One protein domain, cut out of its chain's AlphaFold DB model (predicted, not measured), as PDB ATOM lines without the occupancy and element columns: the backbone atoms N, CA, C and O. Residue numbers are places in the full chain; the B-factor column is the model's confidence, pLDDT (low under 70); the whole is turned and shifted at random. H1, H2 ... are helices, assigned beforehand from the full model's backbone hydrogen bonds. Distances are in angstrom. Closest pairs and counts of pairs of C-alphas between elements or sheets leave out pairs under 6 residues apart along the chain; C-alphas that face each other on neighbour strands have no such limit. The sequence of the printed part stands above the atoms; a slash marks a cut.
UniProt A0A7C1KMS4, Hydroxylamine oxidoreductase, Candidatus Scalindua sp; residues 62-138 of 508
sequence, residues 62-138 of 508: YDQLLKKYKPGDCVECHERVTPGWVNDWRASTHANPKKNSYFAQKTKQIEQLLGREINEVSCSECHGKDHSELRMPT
ATOM      1  N   TYR A  62      49.756  46.663 248.833       81.12
ATOM      2  CA  TYR A  62      48.662  45.749 248.514       81.12
ATOM      3  C   TYR A  62      48.396  44.775 249.664       81.12
ATOM      4  O   TYR A  62      47.235  44.542 249.995       81.12
ATOM      5  N   ASP A  63      49.440  44.301 250.349       80.88
ATOM      6  CA  ASP A  63      49.296  43.443 251.532       80.88
ATOM      7  C   ASP A  63      48.539  44.149 252.669       80.88
ATOM      8  O   ASP A  63      47.737  43.535 253.374       80.88
ATOM      9  N   GLN A  64      48.761  45.454 252.856       82.62
ATOM     10  CA  GLN A  64      48.023  46.262 253.831       82.62
ATOM     11  C   GLN A  64      46.546  46.414 253.452       82.62
ATOM     12  O   GLN A  64      45.677  46.283 254.318       82.62
ATOM     13  N   LEU A  65      46.245  46.652 252.170       79.56
ATOM     14  CA  LEU A  65      44.863  46.727 251.687       79.56
ATOM     15  C   LEU A  65      44.127  45.396 251.885       79.56
ATOM     16  O   LEU A  65      42.991  45.398 252.359       79.56
ATOM     17  N   LEU A  66      44.793  44.270 251.619       78.62
ATOM     18  CA  LEU A  66      44.222  42.924 251.754       78.62
ATOM     19  C   LEU A  66      44.042  42.461 253.206       78.62
ATOM     20  O   LEU A  66      43.298  41.520 253.466       78.62
ATOM     21  N   LYS A  67      44.661  43.141 254.180       83.31
ATOM     22  CA  LYS A  67      44.347  42.955 255.610       83.31
ATOM     23  C   LYS A  67      43.060  43.667 256.030       83.31
ATOM     24  O   LYS A  67      42.461  43.284 257.032       83.31
ATOM     25  N   LYS A  68      42.669  44.725 255.312       82.44
ATOM     26  CA  LYS A  68      41.526  45.584 255.654       82.44
ATOM     27  C   LYS A  68      40.253  45.213 254.894       82.44
ATOM     28  O   LYS A  68      39.176  45.288 255.475       82.44
ATOM     29  N   TYR A  69      40.382  44.847 253.625       82.75
ATOM     30  CA  TYR A  69      39.271  44.534 252.727       82.75
ATOM     31  C   TYR A  69      39.284  43.049 252.372       82.75
ATOM     32  O   TYR A  69      40.352  42.465 252.196       82.75
ATOM     33  N   LYS A  70      38.104  42.431 252.274       81.12
ATOM     34  CA  LYS A  70      37.955  41.017 251.914       81.12
ATOM     35  C   LYS A  70      37.814  40.844 250.397       81.12
ATOM     36  O   LYS A  70      37.424  41.791 249.705       81.12
ATOM     37  N   PRO A  71      38.054  39.627 249.870       77.69
ATOM     38  CA  PRO A  71      37.646  39.281 248.512       77.69
ATOM     39  C   PRO A  71      36.167  39.638 248.295       77.69
ATOM     40  O   PRO A  71      35.303  39.174 249.040       77.69
ATOM     41  N   GLY A  72      35.880  40.476 247.295       74.75
ATOM     42  CA  GLY A  72      34.528  40.970 247.003       74.75
ATOM     43  C   GLY A  72      34.217  42.394 247.481       74.75
ATOM     44  O   GLY A  72      33.310  43.008 246.922       74.75
ATOM     45  N   ASP A  73      35.009  42.987 248.382       88.44
ATOM     46  CA  ASP A  73      34.836  44.383 248.846       88.44
ATOM     47  C   ASP A  73      35.388  45.414 247.830       88.44
ATOM     48  O   ASP A  73      35.855  46.503 248.182       88.44
ATOM     49  N   CYS A  74      35.365  45.064 246.537       92.06
ATOM     50  CA  CYS A  74      36.020  45.812 245.467       92.06
ATOM     51  C   CYS A  74      35.505  47.251 245.408       92.06
ATOM     52  O   CYS A  74      36.294  48.191 245.394       92.06
ATOM     53  N   VAL A  75      34.179  47.421 245.408       94.44
ATOM     54  CA  VAL A  75      33.528  48.732 245.294       94.44
ATOM     55  C   VAL A  75      33.862  49.607 246.503       94.44
ATOM     56  O   VAL A  75      34.320  50.728 246.313       94.44
ATOM     57  N   GLU A  76      33.747  49.092 247.729       92.56
ATOM     58  CA  GLU A  76      33.994  49.876 248.949       92.56
ATOM     59  C   GLU A  76      35.408  50.482 248.982       92.56
ATOM     60  O   GLU A  76      35.592  51.659 249.315       92.56
ATOM     61  N   CYS A  77      36.420  49.691 248.618       91.50
ATOM     62  CA  CYS A  77      37.798  50.167 248.553       91.50
ATOM     63  C   CYS A  77      38.014  51.105 247.354       91.50
ATOM     64  O   CYS A  77      38.532  52.218 247.508       91.50
ATOM     65  N   HIS A  78      37.580  50.698 246.157       94.25
ATOM     66  CA  HIS A  78      37.824  51.453 244.927       94.25
ATOM     67  C   HIS A  78      37.023  52.752 244.828       94.25
ATOM     68  O   HIS A  78      37.443  53.649 244.104       94.25
ATOM     69  N   GLU A  79      35.953  52.928 245.601       95.44
ATOM     70  CA  GLU A  79      35.299  54.230 245.764       95.44
ATOM     71  C   GLU A  79      36.238  55.289 246.334       95.44
ATOM     72  O   GLU A  79      36.076  56.475 246.060       95.44
ATOM     73  N   ARG A  80      37.231  54.870 247.122       91.44
ATOM     74  CA  ARG A  80      38.220  55.768 247.721       91.44
ATOM     75  C   ARG A  80      39.496  55.833 246.894       91.44
ATOM     76  O   ARG A  80      40.065  56.907 246.747       91.44
ATOM     77  N   VAL A  81      39.944  54.691 246.368       91.06
ATOM     78  CA  VAL A  81      41.238  54.582 245.671       91.06
ATOM     79  C   VAL A  81      41.138  54.995 244.199       91.06
ATOM     80  O   VAL A  81      42.022  55.677 243.692       91.06
ATOM     81  N   THR A  82      40.061  54.617 243.507       94.94
ATOM     82  CA  THR A  82      39.828  54.937 242.088       94.94
ATOM     83  C   THR A  82      38.368  55.359 241.853       94.94
ATOM     84  O   THR A  82      37.641  54.671 241.126       94.94
ATOM     85  N   PRO A  83      37.908  56.477 242.449       97.50
ATOM     86  CA  PRO A  83      36.500  56.884 242.420       97.50
ATOM     87  C   PRO A  83      35.931  57.010 241.003       97.50
ATOM     88  O   PRO A  83      34.779  56.654 240.771       97.50
ATOM     89  N   GLY A  84      36.742  57.458 240.036       98.38
ATOM     90  CA  GLY A  84      36.336  57.543 238.630       98.38
ATOM     91  C   GLY A  84      35.873  56.199 238.060       98.38
ATOM     92  O   GLY A  84      34.831  56.139 237.418       98.38
ATOM     93  N   TRP A  85      36.577  55.102 238.364       98.38
ATOM     94  CA  TRP A  85      36.229  53.769 237.854       98.38
ATOM     95  C   TRP A  85      34.924  53.255 238.435       98.38
ATOM     96  O   TRP A  85      34.110  52.691 237.709       98.38
ATOM     97  N   VAL A  86      34.697  53.492 239.728       98.31
ATOM     98  CA  VAL A  86      33.433  53.106 240.357       98.31
ATOM     99  C   VAL A  86      32.280  53.951 239.826       98.31
ATOM    100  O   VAL A  86      31.213  53.409 239.555       98.31
ATOM    101  N   ASN A  87      32.482  55.256 239.634       98.44
ATOM    102  CA  ASN A  87      31.450  56.139 239.092       98.44
ATOM    103  C   ASN A  87      31.077  55.769 237.650       98.44
ATOM    104  O   ASN A  87      29.890  55.684 237.332       98.44
ATOM    105  N   ASP A  88      32.064  55.476 236.805       98.69
ATOM    106  CA  ASP A  88      31.832  55.001 235.440       98.69
ATOM    107  C   ASP A  88      31.100  53.656 235.421       98.69
ATOM    108  O   ASP A  88      30.122  53.503 234.685       98.69
ATOM    109  N   TRP A  89      31.522  52.698 236.258       98.62
ATOM    110  CA  TRP A  89      30.842  51.409 236.385       98.62
ATOM    111  C   TRP A  89      29.394  51.597 236.846       98.62
ATOM    112  O   TRP A  89      28.493  51.071 236.199       98.62
ATOM    113  N   ARG A  90      29.134  52.408 237.879       98.19
ATOM    114  CA  ARG A  90      27.772  52.727 238.358       98.19
ATOM    115  C   ARG A  90      26.886  53.327 237.267       98.19
ATOM    116  O   ARG A  90      25.695  53.038 237.221       98.19
ATOM    117  N   ALA A  91      27.461  54.154 236.395       98.00
ATOM    118  CA  ALA A  91      26.760  54.761 235.265       98.00
ATOM    119  C   ALA A  91      26.607  53.820 234.053       98.00
ATOM    120  O   ALA A  91      25.892  54.146 233.100       98.00
ATOM    121  N   SER A  92      27.291  52.676 234.053       98.50
ATOM    122  CA  SER A  92      27.296  51.723 232.947       98.50
ATOM    123  C   SER A  92      26.041  50.850 232.917       98.50
ATOM    124  O   SER A  92      25.332  50.660 233.908       98.50
ATOM    125  N   THR A  93      25.800  50.220 231.767       98.12
ATOM    126  CA  THR A  93      24.825  49.125 231.680       98.12
ATOM    127  C   THR A  93      25.290  47.885 232.454       98.12
ATOM    128  O   THR A  93      24.453  47.093 232.857       98.12
ATOM    129  N   HIS A  94      26.585  47.703 232.728       98.38
ATOM    130  CA  HIS A  94      27.047  46.569 233.533       98.38
ATOM    131  C   HIS A  94      26.569  46.647 234.991       98.38
ATOM    132  O   HIS A  94      26.183  45.621 235.536       98.38
ATOM    133  N   ALA A  95      26.500  47.834 235.603       98.19
ATOM    134  CA  ALA A  95      25.922  47.986 236.946       98.19
ATOM    135  C   ALA A  95      24.384  47.936 236.958       98.19
ATOM    136  O   ALA A  95      23.785  47.615 237.977       98.19
ATOM    137  N   ASN A  96      23.731  48.254 235.834       97.81
ATOM    138  CA  ASN A  96      22.276  48.175 235.697       97.81
ATOM    139  C   ASN A  96      21.867  47.559 234.339       97.81
ATOM    140  O   ASN A  96      21.423  48.267 233.424       97.81
ATOM    141  N   PRO A  97      22.002  46.229 234.184       97.62
ATOM    142  CA  PRO A  97      21.834  45.523 232.910       97.62
ATOM    143  C   PRO A  97      20.375  45.431 232.453       97.62
ATOM    144  O   PRO A  97      20.096  45.058 231.313       97.62
ATOM    145  N   LYS A  98      19.426  45.804 233.317       97.62
ATOM    146  CA  LYS A  98      17.982  45.818 233.046       97.62
ATOM    147  C   LYS A  98      17.404  47.243 233.091       97.62
ATOM    148  O   LYS A  98      16.196  47.406 233.228       97.62
ATOM    149  N   LYS A  99      18.247  48.280 232.933       95.12
ATOM    150  CA  LYS A  99      17.865  49.706 233.054       95.12
ATOM    151  C   LYS A  99      16.725  50.165 232.136       95.12
ATOM    152  O   LYS A  99      16.085  51.172 232.416       95.12
ATOM    153  N   ASN A 100      16.489  49.465 231.028       95.12
ATOM    154  CA  ASN A 100      15.347  49.673 230.139       95.12
ATOM    155  C   ASN A 100      14.985  48.362 229.416       95.12
ATOM    156  O   ASN A 100      15.701  47.366 229.528       95.12
ATOM    157  N   SER A 101      13.882  48.359 228.661       95.56
ATOM    158  CA  SER A 101      13.371  47.166 227.968       95.56
ATOM    159  C   SER A 101      14.354  46.579 226.950       95.56
ATOM    160  O   SER A 101      14.468  45.357 226.857       95.56
ATOM    161  N   TYR A 102      15.092  47.428 226.230       94.19
ATOM    162  CA  TYR A 102      16.092  46.993 225.254       94.19
ATOM    163  C   TYR A 102      17.229  46.217 225.930       94.19
ATOM    164  O   TYR A 102      17.514  45.075 225.559       94.19
ATOM    165  N   PHE A 103      17.845  46.796 226.965       96.19
ATOM    166  CA  PHE A 103      18.920  46.124 227.692       96.19
ATOM    167  C   PHE A 103      18.409  44.923 228.483       96.19
ATOM    168  O   PHE A 103      19.076  43.898 228.484       96.19
ATOM    169  N   ALA A 104      17.199  44.969 229.048       97.69
ATOM    170  CA  ALA A 104      16.599  43.802 229.693       97.69
ATOM    171  C   ALA A 104      16.433  42.621 228.716       97.69
ATOM    172  O   ALA A 104      16.706  41.479 229.082       97.69
ATOM    173  N   GLN A 105      16.049  42.879 227.459       96.81
ATOM    174  CA  GLN A 105      15.965  41.839 226.430       96.81
ATOM    175  C   GLN A 105      17.343  41.267 226.075       96.81
ATOM    176  O   GLN A 105      17.489  40.047 225.996       96.81
ATOM    177  N   LYS A 106      18.353  42.125 225.879       96.62
ATOM    178  CA  LYS A 106      19.734  41.689 225.607       96.62
ATOM    179  C   LYS A 106      20.313  40.898 226.783       96.62
ATOM    180  O   LYS A 106      20.853  39.817 226.581       96.62
ATOM    181  N   THR A 107      20.119  41.373 228.009       98.12
ATOM    182  CA  THR A 107      20.535  40.691 229.238       98.12
ATOM    183  C   THR A 107      19.872  39.328 229.360       98.12
ATOM    184  O   THR A 107      20.572  38.357 229.608       98.12
ATOM    185  N   LYS A 108      18.574  39.200 229.059       98.19
ATOM    186  CA  LYS A 108      17.881  37.903 229.067       98.19
ATOM    187  C   LYS A 108      18.502  36.881 228.106       98.19
ATOM    188  O   LYS A 108      18.553  35.697 228.427       98.19
ATOM    189  N   GLN A 109      18.986  37.314 226.940       97.06
ATOM    190  CA  GLN A 109      19.692  36.429 226.001       97.06
ATOM    191  C   GLN A 109      21.021  35.935 226.591       97.06
ATOM    192  O   GLN A 109      21.368  34.765 226.446       97.06
ATOM    193  N   ILE A 110      21.741  36.808 227.300       97.69
ATOM    194  CA  ILE A 110      22.983  36.453 227.997       97.69
ATOM    195  C   ILE A 110      22.685  35.541 229.199       97.69
ATOM    196  O   ILE A 110      23.360  34.537 229.378       97.69
ATOM    197  N   GLU A 111      21.644  35.817 229.986       98.19
ATOM    198  CA  GLU A 111      21.201  34.974 231.107       98.19
ATOM    199  C   GLU A 111      20.868  33.547 230.647       98.19
ATOM    200  O   GLU A 111      21.289  32.578 231.276       98.19
ATOM    201  N   GLN A 112      20.176  33.409 229.509       96.94
ATOM    202  CA  GLN A 112      19.900  32.111 228.882       96.94
ATOM    203  C   GLN A 112      21.180  31.377 228.480       96.94
ATOM    204  O   GLN A 112      21.265  30.163 228.646       96.94
ATOM    205  N   LEU A 113      22.175  32.108 227.970       95.88
ATOM    206  CA  LEU A 113      23.471  31.543 227.612       95.88
ATOM    207  C   LEU A 113      24.265  31.087 228.846       95.88
ATOM    208  O   LEU A 113      24.898  30.036 228.808       95.88
ATOM    209  N   LEU A 114      24.254  31.877 229.923       95.62
ATOM    210  CA  LEU A 114      25.014  31.595 231.144       95.62
ATOM    211  C   LEU A 114      24.304  30.628 232.101       95.62
ATOM    212  O   LEU A 114      24.942  30.116 233.018       95.62
ATOM    213  N   GLY A 115      22.997  30.413 231.936       96.81
ATOM    214  CA  GLY A 115      22.192  29.615 232.861       96.81
ATOM    215  C   GLY A 115      22.029  30.257 234.244       96.81
ATOM    216  O   GLY A 115      21.850  29.541 235.227       96.81
ATOM    217  N   ARG A 116      22.114  31.591 234.344       96.75
ATOM    218  CA  ARG A 116      21.955  32.343 235.603       96.75
ATOM    219  C   ARG A 116      21.313  33.704 235.368       96.75
ATOM    220  O   ARG A 116      21.444  34.261 234.283       96.75
ATOM    221  N   GLU A 117      20.705  34.264 236.407       97.19
ATOM    222  CA  GLU A 117      20.262  35.659 236.404       97.19
ATOM    223  C   GLU A 117      21.457  36.624 236.530       97.19
ATOM    224  O   GLU A 117      22.459  36.330 237.197       97.19
ATOM    225  N   ILE A 118      21.352  37.782 235.877       97.81
ATOM    226  CA  ILE A 118      22.323  38.873 235.921       97.81
ATOM    227  C   ILE A 118      21.595  40.124 236.419       97.81
ATOM    228  O   ILE A 118      20.813  40.750 235.701       97.81
ATOM    229  N   ASN A 119      21.872  40.489 237.669       96.25
ATOM    230  CA  ASN A 119      21.390  41.736 238.267       96.25
ATOM    231  C   ASN A 119      22.414  42.865 238.134       96.25
ATOM    232  O   ASN A 119      22.033  44.021 238.024       96.25
ATOM    233  N   GLU A 120      23.692  42.506 238.060       97.06
ATOM    234  CA  GLU A 120      24.817  43.365 237.715       97.06
ATOM    235  C   GLU A 120      25.953  42.489 237.168       97.06
ATOM    236  O   GLU A 120      25.975  41.276 237.387       97.06
ATOM    237  N   VAL A 121      26.896  43.112 236.469       97.75
ATOM    238  CA  VAL A 121      28.212  42.559 236.148       97.75
ATOM    239  C   VAL A 121      29.217  43.314 237.014       97.75
ATOM    240  O   VAL A 121      29.531  44.481 236.759       97.75
ATOM    241  N   SER A 122      29.665  42.666 238.088       95.56
ATOM    242  CA  SER A 122      30.559  43.275 239.082       95.56
ATOM    243  C   SER A 122      32.014  43.326 238.603       95.56
ATOM    244  O   SER A 122      32.410  42.622 237.671       95.56
ATOM    245  N   CYS A 123      32.856  44.101 239.299       96.12
ATOM    246  CA  CYS A 123      34.301  44.175 239.036       96.12
ATOM    247  C   CYS A 123      34.946  42.780 238.970       96.12
ATOM    248  O   CYS A 123      35.805  42.522 238.126       96.12
ATOM    249  N   SER A 124      34.502  41.875 239.847       94.69
ATOM    250  CA  SER A 124      35.088  40.545 240.009       94.69
ATOM    251  C   SER A 124      34.871  39.615 238.815       94.69
ATOM    252  O   SER A 124      35.706  38.752 238.532       94.69
ATOM    253  N   GLU A 125      33.783  39.812 238.068       94.94
ATOM    254  CA  GLU A 125      33.480  39.008 236.885       94.94
ATOM    255  C   GLU A 125      34.512  39.228 235.773       94.94
ATOM    256  O   GLU A 125      34.919  38.283 235.087       94.94
ATOM    257  N   CYS A 126      34.996  40.465 235.652       96.88
ATOM    258  CA  CYS A 126      35.996  40.857 234.669       96.88
ATOM    259  C   CYS A 126      37.422  40.661 235.209       96.88
ATOM    260  O   CYS A 126      38.241  39.988 234.576       96.88
ATOM    261  N   HIS A 127      37.707  41.194 236.398       96.31
ATOM    262  CA  HIS A 127      39.070  41.349 236.912       96.31
ATOM    263  C   HIS A 127      39.562  40.214 237.812       96.31
ATOM    264  O   HIS A 127      40.756  40.163 238.070       96.31
ATOM    265  N   GLY A 128      38.699  39.290 238.246       92.94
ATOM    266  CA  GLY A 128      39.055  38.250 239.220       92.94
ATOM    267  C   GLY A 128      38.412  38.499 240.586       92.94
ATOM    268  O   GLY A 128      38.016  39.616 240.909       92.94
ATOM    269  N   LYS A 129      38.251  37.436 241.379       89.56
ATOM    270  CA  LYS A 129      37.501  37.490 242.649       89.56
ATOM    271  C   LYS A 129      38.301  38.077 243.811       89.56
ATOM    272  O   LYS A 129      37.708  38.498 244.800       89.56
ATOM    273  N   ASP A 130      39.619  38.094 243.675       84.38
ATOM    274  CA  ASP A 130      40.569  38.536 244.688       84.38
ATOM    275  C   ASP A 130      41.812  39.162 244.030       84.38
ATOM    276  O   ASP A 130      42.113  38.881 242.868       84.38
ATOM    277  N   HIS A 131      42.561  39.988 244.771       85.81
ATOM    278  CA  HIS A 131      43.796  40.608 244.277       85.81
ATOM    279  C   HIS A 131      44.912  39.614 243.919       85.81
ATOM    280  O   HIS A 131      45.751  39.919 243.069       85.81
ATOM    281  N   SER A 132      44.913  38.417 244.508       83.06
ATOM    282  CA  SER A 132      45.808  37.318 244.127       83.06
ATOM    283  C   SER A 132      45.483  36.715 242.756       83.06
ATOM    284  O   SER A 132      46.370  36.157 242.116       83.06
ATOM    285  N   GLU A 133      44.253  36.896 242.267       86.38
ATOM    286  CA  GLU A 133      43.765  36.395 240.976       86.38
ATOM    287  C   GLU A 133      43.499  37.525 239.966       86.38
ATOM    288  O   GLU A 133      42.801  37.319 238.966       86.38
ATOM    289  N   LEU A 134      44.016  38.735 240.226       91.12
ATOM    290  CA  LEU A 134      43.769  39.887 239.365       91.12
ATOM    291  C   LEU A 134      44.241  39.636 237.937       91.12
ATOM    292  O   LEU A 134      45.346  39.155 237.691       91.12
ATOM    293  N   ARG A 135      43.417  40.076 236.993       94.81
ATOM    294  CA  ARG A 135      43.710  40.065 235.562       94.81
ATOM    295  C   ARG A 135      43.170  41.310 234.879       94.81
ATOM    296  O   ARG A 135      42.235  41.962 235.357       94.81
ATOM    297  N   MET A 136      43.729  41.603 233.715       97.69
ATOM    298  CA  MET A 136      43.139  42.554 232.781       97.69
ATOM    299  C   MET A 136      42.157  41.820 231.852       97.69
ATOM    300  O   MET A 136      42.518  40.769 231.321       97.69
ATOM    301  N   PRO A 137      40.921  42.320 231.669       97.75
ATOM    302  CA  PRO A 137      39.929  41.681 230.813       97.75
ATOM    303  C   PRO A 137      40.320  41.742 229.333       97.75
ATOM    304  O   PRO A 137      40.563  42.822 228.798       97.75
ATOM    305  N   THR A 138      40.327  40.582 228.688       98.00
ATOM    306  CA  THR A 138      40.681  40.345 227.280       98.00
ATOM    307  C   THR A 138      39.474  39.795 226.501       98.00
ATOM    308  O   THR A 138      38.466  39.432 227.124       98.00
TER     309      THR A 138
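AT A GLANCE: This is residues 62 to 138 of the 508 residues of the protein "Hydroxylamine oxidoreductase" of Candidatus Scalindua sp (UniProt A0A7C1KMS4). Five short helices make an open frame: H4 stands at one end of the long axis, H1 at the other, H2 and H3 form a corner between, and the chain folds back from H4 to H5 near the middle. The printed part has 77 residues with five named helices, H1 to H5 in order, and no named strand, all helix. It is only just loose, close to compact (radius of gyration of the C-alphas 14.2 A), and spans 43 by 24 by 21 A.

HOW THE PARTS SIT: H4, residues 101 to 114, touches no helix. H2, residues 74 to 81, touches H3, residues 83 to 91, at a steep tilt of 46 degrees, opposite ways; their closest C-alphas, of Glu 79 and Val 86, are 5.8 A apart. H2 and H5, residues 123 to 127, only just touch, with 3 pairs of C-alphas within 8 A, the closest those of Cys 74 and Cys 123, 6.9 A. H1, residues 62 to 68, touches no helix. Every O i to N i+4 pair is within hydrogen-bond range in H3, H4 and H5, 2 of 3 in H1 and 3 of 4 in H2.

IN THESE COORDINATES: H4 runs 19.7 A from C-alpha 101 at (13.371, 47.166, 227.968); H3 measures 12.3 A. H1 begins at C-alpha 62, (48.662, 45.749, 248.514).

THE WHOLE: The farthest C-alphas, of Gln 64 and Ser 101, are 43.2 A apart. The printed part has no cut or long link, and no printed residue is under 70 in pLDDT.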